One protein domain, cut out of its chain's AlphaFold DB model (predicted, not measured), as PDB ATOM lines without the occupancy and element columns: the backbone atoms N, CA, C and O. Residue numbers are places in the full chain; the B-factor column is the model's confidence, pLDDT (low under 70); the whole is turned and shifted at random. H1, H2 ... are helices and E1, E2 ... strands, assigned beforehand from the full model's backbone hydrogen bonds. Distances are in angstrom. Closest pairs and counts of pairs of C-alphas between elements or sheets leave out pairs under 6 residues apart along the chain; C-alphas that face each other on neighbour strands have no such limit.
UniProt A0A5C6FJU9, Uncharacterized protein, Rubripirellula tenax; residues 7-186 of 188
ATOM      1  N   ILE A   7     221.209 204.231 185.876       92.69
ATOM      2  CA  ILE A   7     221.745 205.304 185.033       92.69
ATOM      3  C   ILE A   7     223.266 205.293 185.155       92.69
ATOM      4  O   ILE A   7     223.801 205.420 186.257       92.69
ATOM      5  N   ARG A   8     223.965 205.150 184.027       93.88
ATOM      6  CA  ARG A   8     225.435 205.153 183.965       93.88
ATOM      7  C   ARG A   8     225.947 206.142 182.940       93.88
ATOM      8  O   ARG A   8     225.208 206.517 182.035       93.88
ATOM      9  N   HIS A   9     227.233 206.481 183.042       93.75
ATOM     10  CA  HIS A   9     227.913 207.366 182.098       93.75
ATOM     11  C   HIS A   9     227.284 208.764 182.050       93.75
ATOM     12  O   HIS A   9     227.203 209.372 180.988       93.75
ATOM     13  N   GLY A  10     226.800 209.260 183.189       95.31
ATOM     14  CA  GLY A  10     226.137 210.555 183.323       95.31
ATOM     15  C   GLY A  10     225.082 210.551 184.426       95.31
ATOM     16  O   GLY A  10     224.945 209.588 185.181       95.31
ATOM     17  N   GLU A  11     224.320 211.635 184.502       96.19
ATOM     18  CA  GLU A  11     223.240 211.828 185.470       96.19
ATOM     19  C   GLU A  11     221.945 212.203 184.745       96.19
ATOM     20  O   GLU A  11     221.953 213.026 183.829       96.19
ATOM     21  N   LEU A  12     220.820 211.637 185.185       96.25
ATOM     22  CA  LEU A  12     219.489 212.151 184.854       96.25
ATOM     23  C   LEU A  12     219.127 213.235 185.869       96.25
ATOM     24  O   LEU A  12     219.144 212.973 187.073       96.25
ATOM     25  N   ILE A  13     218.773 214.422 185.385       96.19
ATOM     26  CA  ILE A  13     218.303 215.531 186.218       96.19
ATOM     27  C   ILE A  13     216.774 215.541 186.233       96.19
ATOM     28  O   ILE A  13     216.179 215.498 187.308       96.19
ATOM     29  N   ASP A  14     216.151 215.569 185.053       94.94
ATOM     30  CA  ASP A  14     214.693 215.601 184.913       94.94
ATOM     31  C   ASP A  14     214.232 214.990 183.584       94.94
ATOM     32  O   ASP A  14     214.980 214.974 182.607       94.94
ATOM     33  N   VAL A  15     212.995 214.501 183.534       94.25
ATOM     34  CA  VAL A  15     212.354 214.018 182.302       94.25
ATOM     35  C   VAL A  15     211.513 215.147 181.722       94.25
ATOM     36  O   VAL A  15     210.563 215.596 182.355       94.25
ATOM     37  N   ILE A  16     211.841 215.576 180.504       92.69
ATOM     38  CA  ILE A  16     211.268 216.791 179.898       92.69
ATOM     39  C   ILE A  16     210.306 216.496 178.744       92.69
ATOM     40  O   ILE A  16     209.705 217.411 178.192       92.69
ATOM     41  N   GLY A  17     210.137 215.227 178.368       89.75
ATOM     42  CA  GLY A  17     209.276 214.848 177.254       89.75
ATOM     43  C   GLY A  17     208.774 213.415 177.333       89.75
ATOM     44  O   GLY A  17     209.090 212.655 178.252       89.75
ATOM     45  N   SER A  18     207.954 213.048 176.350       92.25
ATOM     46  CA  SER A  18     207.388 211.702 176.281       92.25
ATOM     47  C   SER A  18     208.410 210.711 175.725       92.25
ATOM     48  O   SER A  18     209.089 211.023 174.746       92.25
ATOM     49  N   PRO A  19     208.528 209.507 176.310       95.75
ATOM     50  CA  PRO A  19     209.434 208.494 175.804       95.75
ATOM     51  C   PRO A  19     208.930 207.913 174.479       95.75
ATOM     52  O   PRO A  19     207.741 207.623 174.335       95.75
ATOM     53  N   VAL A  20     209.849 207.648 173.552       97.31
ATOM     54  CA  VAL A  20     209.564 206.947 172.291       97.31
ATOM     55  C   VAL A  20     210.405 205.685 172.227       97.31
ATOM     56  O   VAL A  20     211.607 205.696 172.488       97.31
ATOM     57  N   ARG A  21     209.763 204.569 171.886       96.25
ATOM     58  CA  ARG A  21     210.433 203.281 171.735       96.25
ATOM     59  C   ARG A  21     210.702 202.995 170.266       96.25
ATOM     60  O   ARG A  21     209.785 203.078 169.455       96.25
ATOM     61  N   PHE A  22     211.915 202.546 169.970       96.56
ATOM     62  CA  PHE A  22     212.293 202.003 168.673       96.56
ATOM     63  C   PHE A  22     213.110 200.729 168.881       96.56
ATOM     64  O   PHE A  22     214.088 200.723 169.627       96.56
ATOM     65  N   GLU A  23     212.665 199.629 168.272       93.75
ATOM     66  CA  GLU A  23     213.235 198.295 168.491       93.75
ATOM     67  C   GLU A  23     213.327 197.930 169.997       93.75
ATOM     68  O   GLU A  23     212.309 197.796 170.699       93.75
ATOM     69  N   ASP A  24     214.545 197.743 170.506       93.38
ATOM     70  CA  ASP A  24     214.849 197.392 171.890       93.38
ATOM     71  C   ASP A  24     215.375 198.567 172.731       93.38
ATOM     72  O   ASP A  24     215.728 198.366 173.897       93.38
ATOM     73  N   VAL A  25     215.331 199.794 172.204       96.62
ATOM     74  CA  VAL A  25     215.733 201.017 172.908       96.62
ATOM     75  C   VAL A  25     214.528 201.934 173.115       96.62
ATOM     76  O   VAL A  25     213.685 202.114 172.237       96.62
ATOM     77  N   THR A  26     214.414 202.509 174.309       97.12
ATOM     78  CA  THR A  26     213.473 203.601 174.591       97.12
ATOM     79  C   THR A  26     214.257 204.885 174.797       97.12
ATOM     80  O   THR A  26     215.119 204.941 175.667       97.12
ATOM     81  N   PHE A  27     213.955 205.909 174.009       97.94
ATOM     82  CA  PHE A  27     214.561 207.228 174.106       97.94
ATOM     83  C   PHE A  27     213.653 208.142 174.910       97.94
ATOM     84  O   PHE A  27     212.463 208.255 174.619       97.94
ATOM     85  N   VAL A  28     214.213 208.778 175.930       96.88
ATOM     86  CA  VAL A  28     213.491 209.688 176.815       96.88
ATOM     87  C   VAL A  28     214.139 211.064 176.713       96.88
ATOM     88  O   VAL A  28     215.295 211.184 177.118       96.88
ATOM     89  N   PRO A  29     213.445 212.093 176.193       96.88
ATOM     90  CA  PRO A  29     213.924 213.468 176.284       96.88
ATOM     91  C   PRO A  29     214.087 213.833 177.755       96.88
ATOM     92  O   PRO A  29     213.153 213.678 178.553       96.88
ATOM     93  N   ALA A  30     215.276 214.283 178.131       95.75
ATOM     94  CA  ALA A  30     215.617 214.484 179.529       95.75
ATOM     95  C   ALA A  30     216.652 215.589 179.687       95.75
ATOM     96  O   ALA A  30     217.576 215.679 178.895       95.75
ATOM     97  N   SER A  31     216.564 216.365 180.763       94.75
ATOM     98  CA  SER A  31     217.713 217.137 181.223       94.75
ATOM     99  C   SER A  31     218.725 216.161 181.818       94.75
ATOM    100  O   SER A  31     218.397 215.390 182.729       94.75
ATOM    101  N   THR A  32     219.946 216.163 181.292       95.38
ATOM    102  CA  THR A  32     221.007 215.260 181.744       95.38
ATOM    103  C   THR A  32     222.292 216.020 182.033       95.38
ATOM    104  O   THR A  32     222.441 217.192 181.687       95.38
ATOM    105  N   ARG A  33     223.229 215.356 182.706       96.06
ATOM    106  CA  ARG A  33     224.607 215.823 182.834       96.06
ATOM    107  C   ARG A  33     225.548 214.722 182.380       96.06
ATOM    108  O   ARG A  33     225.654 213.688 183.039       96.06
ATOM    109  N   LEU A  34     226.261 214.966 181.287       96.06
ATOM    110  CA  LEU A  34     227.357 214.105 180.859       96.06
ATOM    111  C   LEU A  34     228.579 214.296 181.773       96.06
ATOM    112  O   LEU A  34     228.848 215.387 182.277       96.06
ATOM    113  N   THR A  35     229.322 213.220 182.012       93.75
ATOM    114  CA  THR A  35     230.564 213.238 182.794       93.75
ATOM    115  C   THR A  35     231.735 213.570 181.879       93.75
ATOM    116  O   THR A  35     232.071 212.805 180.973       93.75
ATOM    117  N   GLY A  36     232.361 214.720 182.108       90.44
ATOM    118  CA  GLY A  36     233.463 215.184 181.280       90.44
ATOM    119  C   GLY A  36     233.703 216.679 181.371       90.44
ATOM    120  O   GLY A  36     232.921 217.422 181.963       90.44
ATOM    121  N   THR A  37     234.795 217.119 180.754       85.44
ATOM    122  CA  THR A  37     235.123 218.550 180.582       85.44
ATOM    123  C   THR A  37     235.303 218.949 179.121       85.44
ATOM    124  O   THR A  37     235.388 220.134 178.810       85.44
ATOM    125  N   SER A  38     235.359 217.967 178.222       84.69
ATOM    126  CA  SER A  38     235.518 218.154 176.788       84.69
ATOM    127  C   SER A  38     234.759 217.043 176.082       84.69
ATOM    128  O   SER A  38     235.132 215.878 176.190       84.69
ATOM    129  N   PHE A  39     233.724 217.402 175.334       87.94
ATOM    130  CA  PHE A  39     232.895 216.445 174.611       87.94
ATOM    131  C   PHE A  39     233.238 216.480 173.126       87.94
ATOM    132  O   PHE A  39     233.559 217.529 172.567       87.94
ATOM    133  N   SER A  40     233.221 215.312 172.491       88.12
ATOM    134  CA  SER A  40     233.454 215.181 171.056       88.12
ATOM    135  C   SER A  40     232.142 214.824 170.378       88.12
ATOM    136  O   SER A  40     231.461 213.898 170.817       88.12
ATOM    137  N   ALA A  41     231.813 215.542 169.304       92.56
ATOM    138  CA  ALA A  41     230.760 215.150 168.382       92.56
ATOM    139  C   ALA A  41     231.111 213.792 167.757       92.56
ATOM    140  O   ALA A  41     232.147 213.639 167.108       92.56
ATOM    141  N   GLN A  42     230.247 212.805 167.963       94.75
ATOM    142  CA  GLN A  42     230.378 211.449 167.440       94.75
ATOM    143  C   GLN A  42     229.158 211.109 166.581       94.75
ATOM    144  O   GLN A  42     228.124 211.766 166.669       94.75
ATOM    145  N   PHE A  43     229.270 210.071 165.749       96.31
ATOM    146  CA  PHE A  43     228.165 209.580 164.916       96.31
ATOM    147  C   PHE A  43     227.442 210.709 164.171       96.31
ATOM    148  O   PHE A  43     226.247 210.902 164.357       96.31
ATOM    149  N   ASN A  44     228.149 211.497 163.359       96.12
ATOM    150  CA  ASN A  44     227.475 212.459 162.487       96.12
ATOM    151  C   ASN A  44     226.458 211.723 161.593       96.12
ATOM    152  O   ASN A  44     226.807 210.677 161.052       96.12
ATOM    153  N   LEU A  45     225.236 212.244 161.423       96.31
ATOM    154  CA  LEU A  45     224.173 211.540 160.682       96.31
ATOM    155  C   LEU A  45     224.612 211.109 159.272       96.31
ATOM    156  O   LEU A  45     224.340 209.981 158.857       96.31
ATOM    157  N   ILE A  46     225.286 211.994 158.535       94.62
ATOM    158  CA  ILE A  46     225.696 211.744 157.146       94.62
ATOM    159  C   ILE A  46     226.797 210.685 157.094       94.62
ATOM    160  O   ILE A  46     226.729 209.757 156.282       94.62
ATOM    161  N   ASP A  47     227.798 210.798 157.967       94.62
ATOM    162  CA  ASP A  47     228.891 209.827 158.034       94.62
ATOM    163  C   ASP A  47     228.399 208.467 158.539       94.62
ATOM    164  O   ASP A  47     228.694 207.449 157.914       94.62
ATOM    165  N   TRP A  48     227.556 208.444 159.573       96.00
ATOM    166  CA  TRP A  48     226.890 207.236 160.061       96.00
ATOM    167  C   TRP A  48     226.083 206.559 158.947       96.00
ATOM    168  O   TRP A  48     226.245 205.363 158.705       96.00
ATOM    169  N   ALA A  49     225.260 207.308 158.205       94.94
ATOM    170  CA  ALA A  49     224.469 206.740 157.116       94.94
ATOM    171  C   ALA A  49     225.366 206.151 156.017       94.94
ATOM    172  O   ALA A  49     225.082 205.067 155.500       94.94
ATOM    173  N   ARG A  50     226.481 206.819 155.696       93.75
ATOM    174  CA  ARG A  50     227.480 206.332 154.735       93.75
ATOM    175  C   ARG A  50     228.142 205.038 155.211       93.75
ATOM    176  O   ARG A  50     228.235 204.095 154.428       93.75
ATOM    177  N   GLU A  51     228.583 204.986 156.463       94.19
ATOM    178  CA  GLU A  51     229.210 203.808 157.077       94.19
ATOM    179  C   GLU A  51     228.256 202.610 157.108       94.19
ATOM    180  O   GLU A  51     228.644 201.497 156.751       94.19
ATOM    181  N   GLN A  52     226.983 202.855 157.426       92.19
ATOM    182  CA  GLN A  52     225.920 201.847 157.439       92.19
ATOM    183  C   GLN A  52     225.378 201.506 156.039       92.19
ATOM    184  O   GLN A  52     224.465 200.689 155.912       92.19
ATOM    185  N   GLN A  53     225.901 202.135 154.978       92.50
ATOM    186  CA  GLN A  53     225.405 202.018 153.598       92.50
ATOM    187  C   GLN A  53     223.893 202.290 153.473       92.50
ATOM    188  O   GLN A  53     223.209 201.747 152.600       92.50
ATOM    189  N   ARG A  54     223.361 203.152 154.345       90.56
ATOM    190  CA  ARG A  54     221.967 203.587 154.334       90.56
ATOM    191  C   ARG A  54     221.806 204.758 153.378       90.56
ATOM    192  O   ARG A  54     222.575 205.717 153.386       90.56
ATOM    193  N   LYS A  55     220.773 204.688 152.541       89.31
ATOM    194  CA  LYS A  55     220.375 205.819 151.702       89.31
ATOM    195  C   LYS A  55     219.547 206.777 152.541       89.31
ATOM    196  O   LYS A  55     218.512 206.375 153.066       89.31
ATOM    197  N   LEU A  56     219.995 208.024 152.629       91.75
ATOM    198  CA  LEU A  56     219.191 209.076 153.227       91.75
ATOM    199  C   LEU A  56     218.034 209.450 152.282       91.75
ATOM    200  O   LEU A  56     218.234 209.492 151.061       91.75
ATOM    201  N   PRO A  57     216.829 209.684 152.819       90.38
ATOM    202  CA  PRO A  57     215.705 210.214 152.061       90.38
ATOM    203  C   PRO A  57     216.040 211.577 151.447       90.38
ATOM    204  O   PRO A  57     216.814 212.342 152.014       90.38
ATOM    205  N   ALA A  58     215.428 211.906 150.306       89.56
ATOM    206  CA  ALA A  58     215.723 213.150 149.586       89.56
ATOM    207  C   ALA A  58     215.377 214.425 150.382       89.56
ATOM    208  O   ALA A  58     215.956 215.477 150.122       89.56
ATOM    209  N   ILE A  59     214.457 214.317 151.348       90.00
ATOM    210  CA  ILE A  59     214.085 215.400 152.269       90.00
ATOM    211  C   ILE A  59     215.236 215.787 153.215       90.00
ATOM    212  O   ILE A  59     215.300 216.921 153.683       90.00
ATOM    213  N   VAL A  60     216.197 214.884 153.443       88.81
ATOM    214  CA  VAL A  60     217.439 215.167 154.174       88.81
ATOM    215  C   VAL A  60     218.436 215.777 153.188       88.81
ATOM    216  O   VAL A  60     219.149 215.070 152.470       88.81
ATOM    217  N   ARG A  61     218.429 217.106 153.083       78.31
ATOM    218  CA  ARG A  61     219.175 217.841 152.052       78.31
ATOM    219  C   ARG A  61     220.611 218.135 152.491       78.31
ATOM    220  O   ARG A  61     220.832 218.795 153.494       78.31
ATOM    221  N   GLY A  62     221.581 217.722 151.673       78.38
ATOM    222  CA  GLY A  62     222.986 218.109 151.835       78.38
ATOM    223  C   GLY A  62     223.622 217.640 153.150       78.38
ATOM    224  O   GLY A  62     223.199 216.650 153.743       78.38
ATOM    225  N   ASP A  63     224.671 218.347 153.576       82.06
ATOM    226  CA  ASP A  63     225.323 218.087 154.866       82.06
ATOM    227  C   ASP A  63     224.571 218.752 156.037       82.06
ATOM    228  O   ASP A  63     224.652 218.277 157.171       82.06
ATOM    229  N   GLU A  64     223.834 219.831 155.765       86.06
ATOM    230  CA  GLU A  64     223.079 220.637 156.730       86.06
ATOM    231  C   GLU A  64     221.683 220.043 156.935       86.06
ATOM    232  O   GLU A  64     220.707 220.381 156.274       86.06
ATOM    233  N   ASN A  65     221.598 219.099 157.864       94.00
ATOM    234  CA  ASN A  65     220.396 218.312 158.116       94.00
ATOM    235  C   ASN A  65     219.639 218.737 159.383       94.00
ATOM    236  O   ASN A  65     218.598 218.157 159.680       94.00
ATOM    237  N   ALA A  66     220.125 219.741 160.121       94.75
ATOM    238  CA  ALA A  66     219.553 220.122 161.410       94.75
ATOM    239  C   ALA A  66     218.099 220.607 161.324       94.75
ATOM    240  O   ALA A  66     217.319 220.287 162.216       94.75
ATOM    241  N   ALA A  67     217.702 221.298 160.247       95.44
ATOM    242  CA  ALA A  67     216.313 221.726 160.072       95.44
ATOM    243  C   ALA A  67     215.343 220.533 159.985       95.44
ATOM    244  O   ALA A  67     214.351 220.448 160.710       95.44
ATOM    245  N   TRP A  68     215.688 219.548 159.151       97.06
ATOM    246  CA  TRP A  68     214.952 218.286 159.077       97.06
ATOM    247  C   TRP A  68     214.955 217.559 160.428       97.06
ATOM    248  O   TRP A  68     213.914 217.102 160.902       97.06
ATOM    249  N   PHE A  69     216.129 217.471 161.058       96.81
ATOM    250  CA  PHE A  69     216.318 216.703 162.282       96.81
ATOM    251  C   PHE A  69     215.494 217.261 163.440       96.81
ATOM    252  O   PHE A  69     214.782 216.513 164.106       96.81
ATOM    253  N   LEU A  70     215.529 218.575 163.651       96.12
ATOM    254  CA  LEU A  70     214.747 219.228 164.691       96.12
ATOM    255  C   LEU A  70     213.240 219.098 164.424       96.12
ATOM    256  O   LEU A  70     212.493 218.792 165.350       96.12
ATOM    257  N   GLY A  71     212.785 219.219 163.171       96.56
ATOM    258  CA  GLY A  71     211.380 218.973 162.815       96.56
ATOM    259  C   GLY A  71     210.916 217.557 163.178       96.56
ATOM    260  O   GLY A  71     209.814 217.376 163.702       96.56
ATOM    261  N   ARG A  72     211.782 216.552 162.976       97.25
ATOM    262  CA  ARG A  72     211.550 215.170 163.433       97.25
ATOM    263  C   ARG A  72     211.563 215.045 164.956       97.25
ATOM    264  O   ARG A  72     210.720 214.331 165.496       97.25
ATOM    265  N   LEU A  73     212.481 215.717 165.655       96.62
ATOM    266  CA  LEU A  73     212.539 215.691 167.121       96.62
ATOM    267  C   LEU A  73     211.254 216.254 167.734       96.62
ATOM    268  O   LEU A  73     210.654 215.607 168.592       96.62
ATOM    269  N   ILE A  74     210.781 217.399 167.236       96.06
ATOM    270  CA  ILE A  74     209.525 218.009 167.686       96.06
ATOM    271  C   ILE A  74     208.354 217.062 167.405       96.06
ATOM    272  O   ILE A  74     207.524 216.848 168.286       96.06
ATOM    273  N   TYR A  75     208.296 216.450 166.219       96.69
ATOM    274  CA  TYR A  75     207.237 215.495 165.880       96.69
ATOM    275  C   TYR A  75     207.214 214.276 166.814       96.69
ATOM    276  O   TYR A  75     206.161 213.906 167.331       96.69
ATOM    277  N   LEU A  76     208.366 213.641 167.031       97.19
ATOM    278  CA  LEU A  76     208.461 212.391 167.786       97.19
ATOM    279  C   LEU A  76     208.308 212.599 169.292       97.19
ATOM    280  O   LEU A  76     207.648 211.814 169.969       97.19
ATOM    281  N   PHE A  77     208.950 213.635 169.819       96.25
ATOM    282  CA  PHE A  77     209.160 213.798 171.253       96.25
ATOM    283  C   PHE A  77     208.407 214.985 171.849       96.25
ATOM    284  O   PHE A  77     208.394 215.131 173.074       96.25
ATOM    285  N   ASN A  78     207.774 215.816 171.011       92.69
ATOM    286  CA  ASN A  78     207.181 217.090 171.411       92.69
ATOM    287  C   ASN A  78     208.191 217.962 172.181       92.69
ATOM    288  O   ASN A  78     207.859 218.561 173.203       92.69
ATOM    289  N   THR A  79     209.449 217.964 171.725       85.69
ATOM    290  CA  THR A  79     210.519 218.777 172.311       85.69
ATOM    291  C   THR A  79     210.249 220.250 172.059       85.69
ATOM    292  O   THR A  79     209.966 220.643 170.926       85.69
ATOM    293  N   GLU A  80     210.393 221.068 173.093       81.31
ATOM    294  CA  GLU A  80     210.503 222.512 172.916       81.31
ATOM    295  C   GLU A  80     211.890 222.840 172.357       81.31
ATOM    296  O   GLU A  80     212.884 222.205 172.712       81.31
ATOM    297  N   ASN A  81     211.955 223.804 171.440       76.94
ATOM    298  CA  ASN A  81     213.236 224.262 170.924       76.94
ATOM    299  C   ASN A  81     213.911 225.178 171.952       76.94
ATOM    300  O   ASN A  81     213.243 226.005 172.573       76.94
ATOM    301  N   VAL A  82     215.228 225.053 172.097       81.00
ATOM    302  CA  VAL A  82     216.020 225.910 172.983       81.00
ATOM    303  C   VAL A  82     215.979 227.348 172.464       81.00
ATOM    304  O   VAL A  82     216.079 227.595 171.254       81.00
ATOM    305  N   ALA A  83     215.821 228.307 173.378       81.81
ATOM    306  CA  ALA A  83     215.789 229.720 173.027       81.81
ATOM    307  C   ALA A  83     217.088 230.142 172.312       81.81
ATOM    308  O   ALA A  83     218.160 229.581 172.522       81.81
ATOM    309  N   GLU A  84     216.996 231.124 171.415       82.19
ATOM    310  CA  GLU A  84     218.138 231.608 170.620       82.19
ATOM    311  C   GLU A  84     219.342 232.043 171.455       82.19
ATOM    312  O   GLU A  84     220.474 231.752 171.080       82.19
ATOM    313  N   ASP A  85     219.102 232.713 172.575       82.06
ATOM    314  CA  ASP A  85     220.123 233.226 173.486       82.06
ATOM    315  C   ASP A  85     220.715 232.157 174.416       82.06
ATOM    316  O   ASP A  85     221.762 232.382 175.023       82.06
ATOM    317  N   GLU A  86     220.074 230.992 174.499       84.06
ATOM    318  CA  GLU A  86     220.532 229.837 175.274       84.06
ATOM    319  C   GLU A  86     221.278 228.808 174.411       84.06
ATOM    320  O   GLU A  86     221.971 227.938 174.944       84.06
ATOM    321  N   ARG A  87     221.172 228.906 173.080       85.06
ATOM    322  CA  ARG A  87     221.866 228.011 172.149       85.06
ATOM    323  C   ARG A  87     223.363 228.298 172.104       85.06
ATOM    324  O   ARG A  87     223.823 229.439 172.153       85.06
ATOM    325  N   MET A  88     224.136 227.225 171.962       83.88
ATOM    326  CA  MET A  88     225.561 227.334 171.681       83.88
ATOM    327  C   MET A  88     225.788 228.023 170.329       83.88
ATOM    328  O   MET A  88     224.993 227.932 169.393       83.88
ATOM    329  N   GLU A  89     226.909 228.734 170.213       81.44
ATOM    330  CA  GLU A  89     227.275 229.379 168.957       81.44
ATOM    331  C   GLU A  89     227.329 228.342 167.824       81.44
ATOM    332  O   GLU A  89     227.960 227.294 167.959       81.44
ATOM    333  N   LYS A  90     226.712 228.669 166.685       85.88
ATOM    334  CA  LYS A  90     226.640 227.816 165.487       85.88
ATOM    335  C   LYS A  90     225.863 226.507 165.662       85.88
ATOM    336  O   LYS A  90     226.091 225.576 164.886       85.88
ATOM    337  N   THR A  91     224.927 226.453 166.605       90.50
ATOM    338  CA  THR A  91     224.005 225.322 166.744       90.50
ATOM    339  C   THR A  91     222.568 225.756 166.461       90.50
ATOM    340  O   THR A  91     222.129 226.856 166.808       90.50
ATOM    341  N   CYS A  92     221.830 224.904 165.759       91.81
ATOM    342  CA  CYS A  92     220.408 225.070 165.490       91.81
ATOM    343  C   CYS A  92     219.575 224.528 166.652       91.81
ATOM    344  O   CYS A  92     218.553 225.130 166.987       91.81
ATOM    345  N   PHE A  93     220.016 223.423 167.259       93.25
ATOM    346  CA  PHE A  93     219.384 222.780 168.407       93.25
ATOM    347  C   PHE A  93     220.412 222.102 169.322       93.25
ATOM    348  O   PHE A  93     221.535 221.786 168.924       93.25
ATOM    349  N   ASP A  94     220.001 221.846 170.558       92.50
ATOM    350  CA  ASP A  94     220.732 221.026 171.519       92.50
ATOM    351  C   ASP A  94     219.712 220.346 172.437       92.50
ATOM    352  O   ASP A  94     218.936 221.018 173.116       92.50
ATOM    353  N   VAL A  95     219.626 219.018 172.371       94.00
ATOM    354  CA  VAL A  95     218.628 218.236 173.103       94.00
ATOM    355  C   VAL A  95     219.284 217.015 173.729       94.00
ATOM    356  O   VAL A  95     219.846 216.160 173.044       94.00
ATOM    357  N   SER A  96     219.139 216.901 175.043       95.75
ATOM    358  CA  SER A  96     219.609 215.764 175.824       95.75
ATOM    359  C   SER A  96     218.563 214.648 175.911       95.75
ATOM    360  O   SER A  96     217.349 214.873 175.991       95.75
ATOM    361  N   PHE A  97     219.049 213.411 175.940       97.69
ATOM    362  CA  PHE A  97     218.239 212.203 176.012       97.69
ATOM    363  C   PHE A  97     218.831 211.192 176.988       97.69
ATOM    364  O   PHE A  97     220.030 211.153 177.251       97.69
ATOM    365  N   VAL A  98     217.976 210.291 177.462       97.88
ATOM    366  CA  VAL A  98     218.385 209.026 178.071       97.88
ATOM    367  C   VAL A  98     217.925 207.878 177.180       97.88
ATOM    368  O   VAL A  98     216.731 207.725 176.915       97.88
ATOM    369  N   ALA A  99     218.869 207.046 176.739       97.81
ATOM    370  CA  ALA A  99     218.587 205.779 176.075       97.81
ATOM    371  C   ALA A  99     218.450 204.664 177.117       97.81
ATOM    372  O   ALA A  99     219.405 204.339 177.821       97.81
ATOM    373  N   ILE A 100     217.271 204.055 177.200       96.25
ATOM    374  CA  ILE A 100     216.974 202.923 178.078       96.25
ATOM    375  C   ILE A 100     216.984 201.643 177.246       96.25
ATOM    376  O   ILE A 100     216.161 201.471 176.341       96.25
ATOM    377  N   LEU A 101     217.891 200.723 177.567       92.81
ATOM    378  CA  LEU A 101     217.972 199.426 176.902       92.81
ATOM    379  C   LEU A 101     216.948 198.463 177.506       92.81
ATOM    380  O   LEU A 101     216.904 198.258 178.717       92.81
ATOM    381  N   SER A 102     216.153 197.815 176.654       85.38
ATOM    382  CA  SER A 102     215.119 196.854 177.073       85.38
ATOM    383  C   SER A 102     215.675 195.482 177.485       85.38
ATOM    384  O   SER A 102     214.902 194.536 177.655       85.38
ATOM    385  N   ASP A 103     216.996 195.327 177.580       82.38
ATOM    386  CA  ASP A 103     217.625 194.065 177.960       82.38
ATOM    387  C   ASP A 103     217.651 193.864 179.488       82.38
ATOM    388  O   ASP A 103     217.199 194.699 180.272       82.38
ATOM    389  N   ALA A 104     218.157 192.710 179.934       64.19
ATOM    390  CA  ALA A 104     218.153 192.329 181.348       64.19
ATOM    391  C   ALA A 104     218.968 193.270 182.259       64.19
ATOM    392  O   ALA A 104     218.900 193.124 183.480       64.19
ATOM    393  N   SER A 105     219.745 194.203 181.696       76.06
ATOM    394  CA  SER A 105     220.572 195.123 182.473       76.06
ATOM    395  C   SER A 105     219.793 196.300 183.067       76.06
ATOM    396  O   SER A 105     220.281 196.892 184.026       76.06
ATOM    397  N   ASN A 106     218.598 196.629 182.547       82.81
ATOM    398  CA  ASN A 106     217.879 197.875 182.866       82.81
ATOM    399  C   ASN A 106     218.795 199.120 182.795       82.81
ATOM    400  O   ASN A 106     218.646 200.051 183.589       82.81
ATOM    401  N   LEU A 107     219.772 199.112 181.884       94.06
ATOM    402  CA  LEU A 107     220.748 200.181 181.729       94.06
ATOM    403  C   LEU A 107     220.119 201.395 181.040       94.06
ATOM    404  O   LEU A 107     219.471 201.265 179.998       94.06
ATOM    405  N   ALA A 108     220.367 202.569 181.608       96.06
ATOM    406  CA  ALA A 108     220.008 203.866 181.062       96.06
ATOM    407  C   ALA A 108     221.282 204.691 180.816       96.06
ATOM    408  O   ALA A 108     222.117 204.833 181.710       96.06
ATOM    409  N   VAL A 109     221.443 205.219 179.602       97.50
ATOM    410  CA  VAL A 109     222.644 205.949 179.171       97.50
ATOM    411  C   VAL A 109     222.250 207.345 178.691       97.50
ATOM    412  O   VAL A 109     221.553 207.449 177.678       97.50
ATOM    413  N   PRO A 110     222.672 208.409 179.389       98.00
ATOM    414  CA  PRO A 110     222.541 209.777 178.910       98.00
ATOM    415  C   PRO A 110     223.398 210.040 177.668       98.00
ATOM    416  O   PRO A 110     224.518 209.533 177.555       98.00
ATOM    417  N   PHE A 111     222.877 210.843 176.749       98.06
ATOM    418  CA  PHE A 111     223.603 211.372 175.597       98.06
ATOM    419  C   PHE A 111     222.965 212.683 175.138       98.06
ATOM    420  O   PHE A 111     221.763 212.886 175.318       98.06
ATOM    421  N   ASP A 112     223.758 213.535 174.502       96.38
ATOM    422  CA  ASP A 112     223.273 214.775 173.903       96.38
ATOM    423  C   ASP A 112     223.182 214.618 172.387       96.38
ATOM    424  O   ASP A 112     223.985 213.919 171.759       96.38
ATOM    425  N   CYS A 113     222.191 215.266 171.787       96.19
ATOM    426  CA  CYS A 113     222.026 215.375 170.351       96.19
ATOM    427  C   CYS A 113     221.975 216.854 169.982       96.19
ATOM    428  O   CYS A 113     221.069 217.580 170.382       96.19
ATOM    429  N   SER A 114     222.952 217.285 169.197       95.12
ATOM    430  CA  SER A 114     223.082 218.668 168.757       95.12
ATOM    431  C   SER A 114     223.681 218.696 167.357       95.12
ATOM    432  O   SER A 114     224.121 217.673 166.814       95.12
ATOM    433  N   ASP A 115     223.714 219.871 166.756       94.56
ATOM    434  CA  ASP A 115     224.401 220.130 165.508       94.56
ATOM    435  C   ASP A 115     225.506 221.169 165.684       94.56
ATOM    436  O   ASP A 115     225.519 221.952 166.626       94.56
ATOM    437  N   HIS A 116     226.435 221.196 164.737       91.50
ATOM    438  CA  HIS A 116     227.365 222.305 164.582       91.50
ATOM    439  C   HIS A 116     227.453 222.648 163.100       91.50
ATOM    440  O   HIS A 116     227.790 221.782 162.287       91.50
ATOM    441  N   TYR A 117     227.121 223.890 162.745       88.38
ATOM    442  CA  TYR A 117     226.882 224.300 161.356       88.38
ATOM    443  C   TYR A 117     225.846 223.409 160.650       88.38
ATOM    444  O   TYR A 117     226.100 222.889 159.566       88.38
ATOM    445  N   GLY A 118     224.713 223.131 161.304       91.38
ATOM    446  CA  GLY A 118     223.621 222.349 160.720       91.38
ATOM    447  C   GLY A 118     223.903 220.847 160.595       91.38
ATOM    448  O   GLY A 118     223.056 220.096 160.106       91.38
ATOM    449  N   ARG A 119     225.078 220.375 161.023       94.44
ATOM    450  CA  ARG A 119     225.490 218.969 160.938       94.44
ATOM    451  C   ARG A 119     225.209 218.237 162.247       94.44
ATOM    452  O   ARG A 119     225.998 218.335 163.184       94.44
ATOM    453  N   THR A 120     224.124 217.467 162.283       96.88
ATOM    454  CA  THR A 120     223.712 216.698 163.471       96.88
ATOM    455  C   THR A 120     224.728 215.633 163.876       96.88
ATOM    456  O   THR A 120     225.270 214.909 163.034       96.88
ATOM    457  N   SER A 121     224.948 215.511 165.182       97.50
ATOM    458  CA  SER A 121     225.810 214.518 165.816       97.50
ATOM    459  C   SER A 121     225.293 214.131 167.204       97.50
ATOM    460  O   SER A 121     224.412 214.787 167.764       97.50
ATOM    461  N   LEU A 122     225.852 213.057 167.756       98.06
ATOM    462  CA  LEU A 122     225.592 212.591 169.114       98.06
ATOM    463  C   LEU A 122     226.832 212.792 169.983       98.06
ATOM    464  O   LEU A 122     227.959 212.564 169.541       98.06
ATOM    465  N   MET A 123     226.634 213.158 171.239       97.38
ATOM    466  CA  MET A 123     227.699 213.331 172.220       97.38
ATOM    467  C   MET A 123     227.430 212.446 173.432       97.38
ATOM    468  O   MET A 123     226.304 212.316 173.901       97.38
ATOM    469  N   PHE A 124     228.488 211.823 173.936       97.31
ATOM    470  CA  PHE A 124     228.460 210.972 175.121       97.31
ATOM    471  C   PHE A 124     229.503 211.476 176.117       97.31
ATOM    472  O   PHE A 124     230.411 212.225 175.744       97.31
ATOM    473  N   SER A 125     229.392 211.042 177.372       96.12
ATOM    474  CA  SER A 125     230.389 211.321 178.411       96.12
ATOM    475  C   SER A 125     231.810 210.997 177.950       96.12
ATOM    476  O   SER A 125     232.028 209.982 177.295       96.12
ATOM    477  N   SER A 126     232.774 211.857 178.287       93.94
ATOM    478  CA  SER A 126     234.183 211.698 177.899       93.94
ATOM    479  C   SER A 126     235.013 210.992 178.966       93.94
ATOM    480  O   SER A 126     235.901 210.211 178.641       93.94
ATOM    481  N   ASP A 127     234.736 211.271 180.242       92.19
ATOM    482  CA  ASP A 127     235.558 210.787 181.361       92.19
ATOM    483  C   ASP A 127     235.082 209.414 181.864       92.19
ATOM    484  O   ASP A 127     235.864 208.640 182.414       92.19
ATOM    485  N   ASP A 128     233.806 209.101 181.629       92.00
ATOM    486  CA  ASP A 128     233.193 207.782 181.809       92.00
ATOM    487  C   ASP A 128     232.480 207.385 180.509       92.00
ATOM    488  O   ASP A 128     231.256 207.282 180.445       92.00
ATOM    489  N   GLU A 129     233.252 207.272 179.428       93.88
ATOM    490  CA  GLU A 129     232.703 207.024 178.096       93.88
ATOM    491  C   GLU A 129     232.076 205.619 177.985       93.88
ATOM    492  O   GLU A 129     232.749 204.617 178.260       93.88
ATOM    493  N   PRO A 130     230.810 205.499 177.526       95.06
ATOM    494  CA  PRO A 130     230.222 204.194 177.270       95.06
ATOM    495  C   PRO A 130     231.021 203.434 176.194       95.06
ATOM    496  O   PRO A 130     231.512 204.044 175.237       95.06
ATOM    497  N   PRO A 131     231.127 202.092 176.271       96.00
ATOM    498  CA  PRO A 131     231.845 201.308 175.269       96.00
ATOM    499  C   PRO A 131     231.335 201.571 173.847       96.00
ATOM    500  O   PRO A 131     230.128 201.687 173.636       96.00
ATOM    501  N   LEU A 132     232.232 201.579 172.851       95.81
ATOM    502  CA  LEU A 132     231.877 201.901 171.460       95.81
ATOM    503  C   LEU A 132     230.676 201.096 170.946       95.81
ATOM    504  O   LEU A 132     229.762 201.678 170.382       95.81
ATOM    505  N   GLY A 133     230.626 199.784 171.201       96.00
ATOM    506  CA  GLY A 133     229.503 198.947 170.763       96.00
ATOM    507  C   GLY A 133     228.149 199.361 171.358       96.00
ATOM    508  O   GLY A 133     227.125 199.229 170.695       96.00
ATOM    509  N   LEU A 134     228.140 199.903 172.579       96.00
ATOM    510  CA  LEU A 134     226.935 200.446 173.205       96.00
ATOM    511  C   LEU A 134     226.534 201.779 172.561       96.00
ATOM    512  O   LEU A 134     225.372 201.959 172.211       96.00
ATOM    513  N   ARG A 135     227.496 202.679 172.335       97.06
ATOM    514  CA  ARG A 135     227.237 203.962 171.664       97.06
ATOM    515  C   ARG A 135     226.753 203.768 170.226       97.06
ATOM    516  O   ARG A 135     225.781 204.399 169.835       97.06
ATOM    517  N   SER A 136     227.364 202.845 169.481       97.12
ATOM    518  CA  SER A 136     226.921 202.462 168.136       97.12
ATOM    519  C   SER A 136     225.494 201.919 168.142       97.12
ATOM    520  O   SER A 136     224.694 202.359 167.331       97.12
ATOM    521  N   ARG A 137     225.135 201.039 169.092       96.50
ATOM    522  CA  ARG A 137     223.756 200.531 169.228       96.50
ATOM    523  C   ARG A 137     222.749 201.656 169.484       96.50
ATOM    524  O   ARG A 137     221.679 201.658 168.885       96.50
ATOM    525  N   ILE A 138     223.090 202.605 170.358       97.75
ATOM    526  CA  ILE A 138     222.251 203.779 170.636       97.75
ATOM    527  C   ILE A 138     222.102 204.633 169.372       97.75
ATOM    528  O   ILE A 138     220.979 204.967 169.010       97.75
ATOM    529  N   ALA A 139     223.202 204.935 168.677       98.12
ATOM    530  CA  ALA A 139     223.187 205.722 167.445       98.12
ATOM    531  C   ALA A 139     222.370 205.047 166.331       98.12
ATOM    532  O   ALA A 139     221.555 205.702 165.686       98.12
ATOM    533  N   ASP A 140     222.540 203.734 166.146       97.69
ATOM    534  CA  ASP A 140     221.820 202.951 165.143       97.69
ATOM    535  C   ASP A 140     220.306 202.984 165.382       97.69
ATOM    536  O   ASP A 140     219.539 203.227 164.447       97.69
ATOM    537  N   ALA A 141     219.874 202.786 166.630       97.88
ATOM    538  CA  ALA A 141     218.464 202.836 166.996       97.88
ATOM    539  C   ALA A 141     217.900 204.265 166.935       97.88
ATOM    540  O   ALA A 141     216.778 204.459 166.469       97.88
ATOM    541  N   PHE A 142     218.669 205.272 167.362       98.38
ATOM    542  CA  PHE A 142     218.216 206.663 167.379       98.38
ATOM    543  C   PHE A 142     218.051 207.198 165.960       98.38
ATOM    544  O   PHE A 142     216.967 207.633 165.588       98.38
ATOM    545  N   TYR A 143     219.072 207.082 165.109       98.00
ATOM    546  CA  TYR A 143     218.943 207.487 163.710       98.00
ATOM    547  C   TYR A 143     218.002 206.585 162.914       98.00
ATOM    548  O   TYR A 143     217.348 207.063 161.988       98.00
ATOM    549  N   GLY A 144     217.874 205.310 163.290       97.44
ATOM    550  CA  GLY A 144     216.827 204.426 162.783       97.44
ATOM    551  C   GLY A 144     215.429 205.001 163.012       97.44
ATOM    552  O   GLY A 144     214.675 205.118 162.052       97.44
ATOM    553  N   LEU A 145     215.133 205.432 164.240       98.00
ATOM    554  CA  LEU A 145     213.878 206.097 164.601       98.00
ATOM    555  C   LEU A 145     213.678 207.416 163.842       98.00
ATOM    556  O   LEU A 145     212.592 207.690 163.335       98.00
ATOM    557  N   MET A 146     214.722 208.240 163.735       97.38
ATOM    558  CA  MET A 146     214.627 209.525 163.031       97.38
ATOM    559  C   MET A 146     214.296 209.348 161.548       97.38
ATOM    560  O   MET A 146     213.553 210.151 160.986       97.38
ATOM    561  N   LEU A 147     214.824 208.289 160.931       96.62
ATOM    562  CA  LEU A 147     214.585 207.930 159.535       96.62
ATOM    563  C   LEU A 147     213.326 207.080 159.316       96.62
ATOM    564  O   LEU A 147     212.982 206.826 158.161       96.62
ATOM    565  N   ASP A 148     212.656 206.634 160.380       95.69
ATOM    566  CA  ASP A 148     211.340 206.008 160.283       95.69
ATOM    567  C   ASP A 148     210.303 207.090 159.972       95.69
ATOM    568  O   ASP A 148     210.248 208.099 160.665       95.69
ATOM    569  N   GLU A 149     209.525 206.921 158.903       95.88
ATOM    570  CA  GLU A 149     208.606 207.954 158.388       95.88
ATOM    571  C   GLU A 149     209.264 209.352 158.251       95.88
ATOM    572  O   GLU A 149     208.879 210.309 158.928       95.88
ATOM    573  N   PRO A 150     210.271 209.505 157.371       95.75
ATOM    574  CA  PRO A 150     211.142 210.686 157.342       95.75
ATOM    575  C   PRO A 150     210.444 211.986 156.916       95.75
ATOM    576  O   PRO A 150     210.994 213.062 157.146       95.75
ATOM    577  N   ASP A 151     209.257 211.884 156.317       96.62
ATOM    578  CA  ASP A 151     208.440 213.013 155.861       96.62
ATOM    579  C   ASP A 151     207.468 213.512 156.953       96.62
ATOM    580  O   ASP A 151     206.821 214.547 156.795       96.62
ATOM    581  N   SER A 152     207.353 212.794 158.077       97.38
ATOM    582  CA  SER A 152     206.506 213.181 159.209       97.38
ATOM    583  C   SER A 152     207.225 214.235 160.057       97.38
ATOM    584  O   SER A 152     207.946 213.906 161.000       97.38
ATOM    585  N   LEU A 153     207.060 215.507 159.701       96.88
ATOM    586  CA  LEU A 153     207.718 216.645 160.351       96.88
ATOM    587  C   LEU A 153     206.704 217.579 161.011       96.88
ATOM    588  O   LEU A 153     205.591 217.754 160.514       96.88
ATOM    589  N   THR A 154     207.112 218.213 162.108       96.88
ATOM    590  CA  THR A 154     206.396 219.376 162.643       96.88
ATOM    591  C   THR A 154     206.928 220.636 161.975       96.88
ATOM    592  O   THR A 154     208.134 220.873 162.009       96.88
ATOM    593  N   ASP A 155     206.032 221.441 161.404       96.62
ATOM    594  CA  ASP A 155     206.370 222.761 160.867       96.62
ATOM    595  C   ASP A 155     206.807 223.706 161.997       96.62
ATOM    596  O   ASP A 155     206.164 223.779 163.052       96.62
ATOM    597  N   TYR A 156     207.894 224.437 161.770       95.50
ATOM    598  CA  TYR A 156     208.418 225.451 162.680       95.50
ATOM    599  C   TYR A 156     209.339 226.413 161.927       95.50
ATOM    600  O   TYR A 156     209.944 226.035 160.926       95.50
ATOM    601  N   ASP A 157     209.515 227.612 162.481       94.12
ATOM    602  CA  ASP A 157     210.461 228.610 161.986       94.12
ATOM    603  C   ASP A 157     211.411 229.016 163.118       94.12
ATOM    604  O   ASP A 157     210.993 229.220 164.263       94.12
ATOM    605  N   ASN A 158     212.703 229.128 162.816       92.56
ATOM    606  CA  ASN A 158     213.702 229.660 163.734       92.56
ATOM    607  C   ASN A 158     214.842 230.338 162.957       92.56
ATOM    608  O   ASN A 158     214.852 230.396 161.728       92.56
ATOM    609  N   ARG A 159     215.818 230.876 163.682       90.62
ATOM    610  CA  ARG A 159     217.050 231.427 163.135       90.62
ATOM    611  C   ARG A 159     218.251 231.099 164.020       90.62
ATOM    612  O   ARG A 159     218.096 230.744 165.191       90.62
ATOM    613  N   MET A 160     219.452 231.177 163.459       88.38
ATOM    614  CA  MET A 160     220.723 231.115 164.190       88.38
ATOM    615  C   MET A 160     221.634 232.249 163.714       88.38
ATOM    616  O   MET A 160     221.614 232.622 162.539       88.38
ATOM    617  N   PHE A 161     222.470 232.774 164.606       84.31
ATOM    618  CA  PHE A 161     223.467 233.765 164.219       84.31
ATOM    619  C   PHE A 161     224.767 233.089 163.775       84.31
ATOM    620  O   PHE A 161     225.403 232.370 164.553       84.31
ATOM    621  N   HIS A 162     225.205 233.352 162.545       81.94
ATOM    622  CA  HIS A 162     226.495 232.884 162.050       81.94
ATOM    623  C   HIS A 162     227.578 233.944 162.310       81.94
ATOM    624  O   HIS A 162     227.945 234.744 161.447       81.94
ATOM    625  N   SER A 163     228.150 233.919 163.514       79.00
ATOM    626  CA  SER A 163     229.172 234.875 163.987       79.00
ATOM    627  C   SER A 163     230.382 235.046 163.055       79.00
ATOM    628  O   SER A 163     230.954 236.130 162.976       79.00
ATOM    629  N   GLY A 164     230.782 233.987 162.340       78.50
ATOM    630  CA  GLY A 164     231.958 233.999 161.466       78.50
ATOM    631  C   GLY A 164     231.778 234.836 160.197       78.50
ATOM    632  O   GLY A 164     232.767 235.236 159.591       78.50
ATOM    633  N   THR A 165     230.532 235.095 159.803       78.69
ATOM    634  CA  THR A 165     230.164 235.843 158.588       78.69
ATOM    635  C   THR A 165     229.274 237.045 158.894       78.69
ATOM    636  O   THR A 165     229.170 237.932 158.056       78.69
ATOM    637  N   GLY A 166     228.688 237.113 160.094       82.44
ATOM    638  CA  GLY A 166     227.941 238.269 160.580       82.44
ATOM    639  C   GLY A 166     226.495 238.358 160.092       82.44
ATOM    640  O   GLY A 166     225.936 239.447 160.139       82.44
ATOM    641  N   PHE A 167     225.890 237.255 159.646       83.75
ATOM    642  CA  PHE A 167     224.491 237.225 159.202       83.75
ATOM    643  C   PHE A 167     223.644 236.219 159.988       83.75
ATOM    644  O   PHE A 167     224.158 235.335 160.682       83.75
ATOM    645  N   TRP A 168     222.327 236.381 159.876       86.94
ATOM    646  CA  TRP A 168     221.338 235.459 160.420       86.94
ATOM    647  C   TRP A 168     220.976 234.410 159.377       86.94
ATOM    648  O   TRP A 168     220.744 234.742 158.221       86.94
ATOM    649  N   ILE A 169     220.910 233.153 159.791       89.12
ATOM    650  CA  ILE A 169     220.361 232.070 158.977       89.12
ATOM    651  C   ILE A 169     218.974 231.782 159.517       89.12
ATOM    652  O   ILE A 169     218.848 231.441 160.692       89.12
ATOM    653  N   GLU A 170     217.959 231.918 158.679       92.81
ATOM    654  CA  GLU A 170     216.615 231.426 158.947       92.81
ATOM    655  C   GLU A 170     216.550 229.953 158.549       92.81
ATOM    656  O   GLU A 170     217.078 229.544 157.516       92.81
ATOM    657  N   PHE A 171     215.942 229.124 159.384       93.12
ATOM    658  CA  PHE A 171     215.827 227.699 159.111       93.12
ATOM    659  C   PHE A 171     214.590 227.125 159.782       93.12
ATOM    660  O   PHE A 171     214.127 227.619 160.814       93.12
ATOM    661  N   GLY A 172     214.091 226.028 159.234       94.88
ATOM    662  CA  GLY A 172     212.880 225.430 159.758       94.88
ATOM    663  C   GLY A 172     212.307 224.352 158.868       94.88
ATOM    664  O   GLY A 172     212.976 223.822 157.977       94.88
ATOM    665  N   VAL A 173     211.043 224.043 159.116       96.38
ATOM    666  CA  VAL A 173     210.223 223.187 158.266       96.38
ATOM    667  C   VAL A 173     208.955 223.952 157.932       96.38
ATOM    668  O   VAL A 173     208.228 224.375 158.828       96.38
ATOM    669  N   SER A 174     208.686 224.109 156.640       96.50
ATOM    670  CA  SER A 174     207.500 224.794 156.138       96.50
ATOM    671  C   SER A 174     206.753 223.880 155.185       96.50
ATOM    672  O   SER A 174     207.318 223.412 154.195       96.50
ATOM    673  N   HIS A 175     205.483 223.604 155.480       96.06
ATOM    674  CA  HIS A 175     204.654 222.686 154.701       96.06
ATOM    675  C   HIS A 175     205.288 221.296 154.546       96.06
ATOM    676  O   HIS A 175     205.194 220.681 153.481       96.06
ATOM    677  N   GLY A 176     205.941 220.810 155.605       94.38
ATOM    678  CA  GLY A 176     206.665 219.542 155.604       94.38
ATOM    679  C   GLY A 176     207.987 219.557 154.832       94.38
ATOM    680  O   GLY A 176     208.569 218.496 154.651       94.38
ATOM    681  N   GLU A 177     208.490 220.708 154.380       95.75
ATOM    682  CA  GLU A 177     209.768 220.814 153.667       95.75
ATOM    683  C   GLU A 177     210.810 221.576 154.504       95.75
ATOM    684  O   GLU A 177     210.571 222.728 154.877       95.75
ATOM    685  N   PRO A 178     211.983 220.977 154.791       96.19
ATOM    686  CA  PRO A 178     213.073 221.665 155.471       96.19
ATOM    687  C   PRO A 178     213.682 222.783 154.617       96.19
ATOM    688  O   PRO A 178     213.908 222.604 153.412       96.19
ATOM    689  N   TYR A 179     214.023 223.901 155.254       93.69
ATOM    690  CA  TYR A 179     214.687 225.036 154.617       93.69
ATOM    691  C   TYR A 179     215.833 225.599 155.474       93.69
ATOM    692  O   TYR A 179     215.847 225.454 156.698       93.69
ATOM    693  N   PHE A 180     216.788 226.224 154.784       91.25
ATOM    694  CA  PHE A 180     217.898 227.013 155.315       91.25
ATOM    695  C   PHE A 180     218.097 228.188 154.359       91.25
ATOM    696  O   PHE A 180     218.497 227.977 153.214       91.25
ATOM    697  N   ASP A 181     217.808 229.395 154.823       89.62
ATOM    698  CA  ASP A 181     217.870 230.617 154.033       89.62
ATOM    699  C   ASP A 181     218.729 231.659 154.756       89.62
ATOM    700  O   ASP A 181     218.638 231.856 155.968       89.62
ATOM    701  N   GLU A 182     219.594 232.344 154.011       81.50
ATOM    702  CA  GLU A 182     220.316 233.499 154.542       81.50
ATOM    703  C   GLU A 182     219.313 234.646 154.731       81.50
ATOM    704  O   GLU A 182     218.756 235.176 153.765       81.50
ATOM    705  N   GLY A 183     219.053 235.006 155.988       67.00
ATOM    706  CA  GLY A 183     218.236 236.158 156.340       67.00
ATOM    707  C   GLY A 183     218.943 237.463 155.968       67.00
ATOM    708  O   GLY A 183     220.169 237.521 155.860       67.00
ATOM    709  N   SER A 184     218.167 238.532 155.767       55.91
ATOM    710  CA  SER A 184     218.712 239.861 155.462       55.91
ATOM    711  C   SER A 184     219.713 240.327 156.525       55.91
ATOM    712  O   SER A 184     219.532 240.022 157.707       55.91
ATOM    713  N   ASP A 185     220.733 241.080 156.087       54.41
ATOM    714  CA  ASP A 185     221.801 241.647 156.920       54.41
ATOM    715  C   ASP A 185     221.281 242.138 158.277       54.41
ATOM    716  O   ASP A 185     220.232 242.780 158.365       54.41
ATOM    717  N   ALA A 186     222.031 241.844 159.343       52.16
ATOM    718  CA  ALA A 186     221.758 242.420 160.648       52.16
ATOM    719  C   ALA A 186     221.796 243.949 160.512       52.16
ATOM    720  O   ALA A 186     222.864 244.507 160.257       52.16
TER     721      ALA A 186
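What this domain is: This is residues 7 to 186 of the 188 residues of an uncharacterized protein of Rubripirellula tenax (UniProt A0A5C6FJU9). A strongly twisted sheet of six strands, E1 to E6, makes the larger body, with H3 packed on one face and H2 on the opposite face; a smaller sheet of three strands, E7 to E9, makes one end of the longest axis, and H2 packs between the two sheets. E3 bends sharply so that its last part pairs with E1, while the short H1 only grazes the large sheet near E6. The printed part has 180 residues with three named helices and nine named strands, in the order E1 E2 E3 H1 H2 E4 E5 E6 H3 E7 E8 E9. The large sheet is branched at E3, the small one runs E7 E8 E9, and the neighbour pairs of both are antiparallel; the class is mixed, helices and strands. The whole is compact, with a radius of gyration of the C-alphas of 15.9 A, yet elongated in outline, spanning 53 by 34 by 29 A.

Where its parts are: E1, residues 11 to 15, begins at C-alpha 11 at (223.240, 211.828, 185.470). E2 is residues 20 to 22, and E3, residues 25 to 33, measures 19.9 A and bends by 81 degrees at residue 30. H1 is residues 45 to 51, and H2, residues 66 to 77, is 15.6 A long. E4, residues 94 to 101, measures 22.4 A; E5, residues 107 to 116, is the longest strand at 28.8 A; E6 is residues 119 to 123. H3, residues 132 to 147, is the longest helix at 21.9 A and begins at C-alpha 132 at (231.877, 201.901, 171.460). E7, residues 156 to 162, measures 19.6 A, E8, residues 167 to 174, 21.3 A, and E9, residues 177 to 182, 16.5 A, ending at C-alpha 182 at (220.316, 233.499, 154.542).

How they stand to each other: Beside E3, E1 and E2 lie on one side and E4 on the other side. The pairing is staggered: E2 pairs with residues 25 to 27, where N 20 and O 27 are 2.9 A apart, and E1 with residues 30 to 33, where N 31 and O 14 are 2.8 A apart. Between E3 and E4, N 28 and O 98 are 2.9 A apart, within hydrogen-bond range. E4 E5 E6 form a meander, each strand the antiparallel neighbour of the one before, built of two hairpins; N 97 and O 111 are 2.8 A apart, as are N 121 and O 114. H3 is on this sheet, its closest C-alphas to E2 being Leu 145 and Phe 22, 6.0 A apart. H2 is on the opposite face, at a height over the sheet of 8.9 A; its closest C-alphas to E6 are Ala 66 and Thr 120, 5.8 A apart. H2 and H3 only just touch, with 3 pairs of C-alphas within 8 A, the closest being Arg 72 and Met 146 at 6.4 A; they are about perpendicular at 87 degrees. H1 and H3 are close but not clearly touching, Leu 45 and Tyr 143 having C-alphas 7.3 A apart. H2 is also on one face of the sheet E7 E8 E9, two layers, a helix over a sheet, at a height over the sheet of 9.5 A; the C-alphas of Ala 67 in H2 and Gly 172 in E8 are the closest, 5.1 A apart. That sheet is a second meander, with N 158 and O 171 at 2.9 A and N 170 and O 181 at 2.8 A. In H1, H2 and H3 every O i to N i+4 pair is within hydrogen-bond range. E5 and E8 are apart.

The domain as a whole: The two C-alphas farthest apart are those of Ala 104 and Asp 185, at 55.2 A. The printed part has no cut. The links from E3 to H1, H1 to H2 and H2 to E4 are long, with 11, 14 and 16 residues. The mean pLDDT of the printed part is 91.7; residue 104 and residues 183 to 186 are under 70.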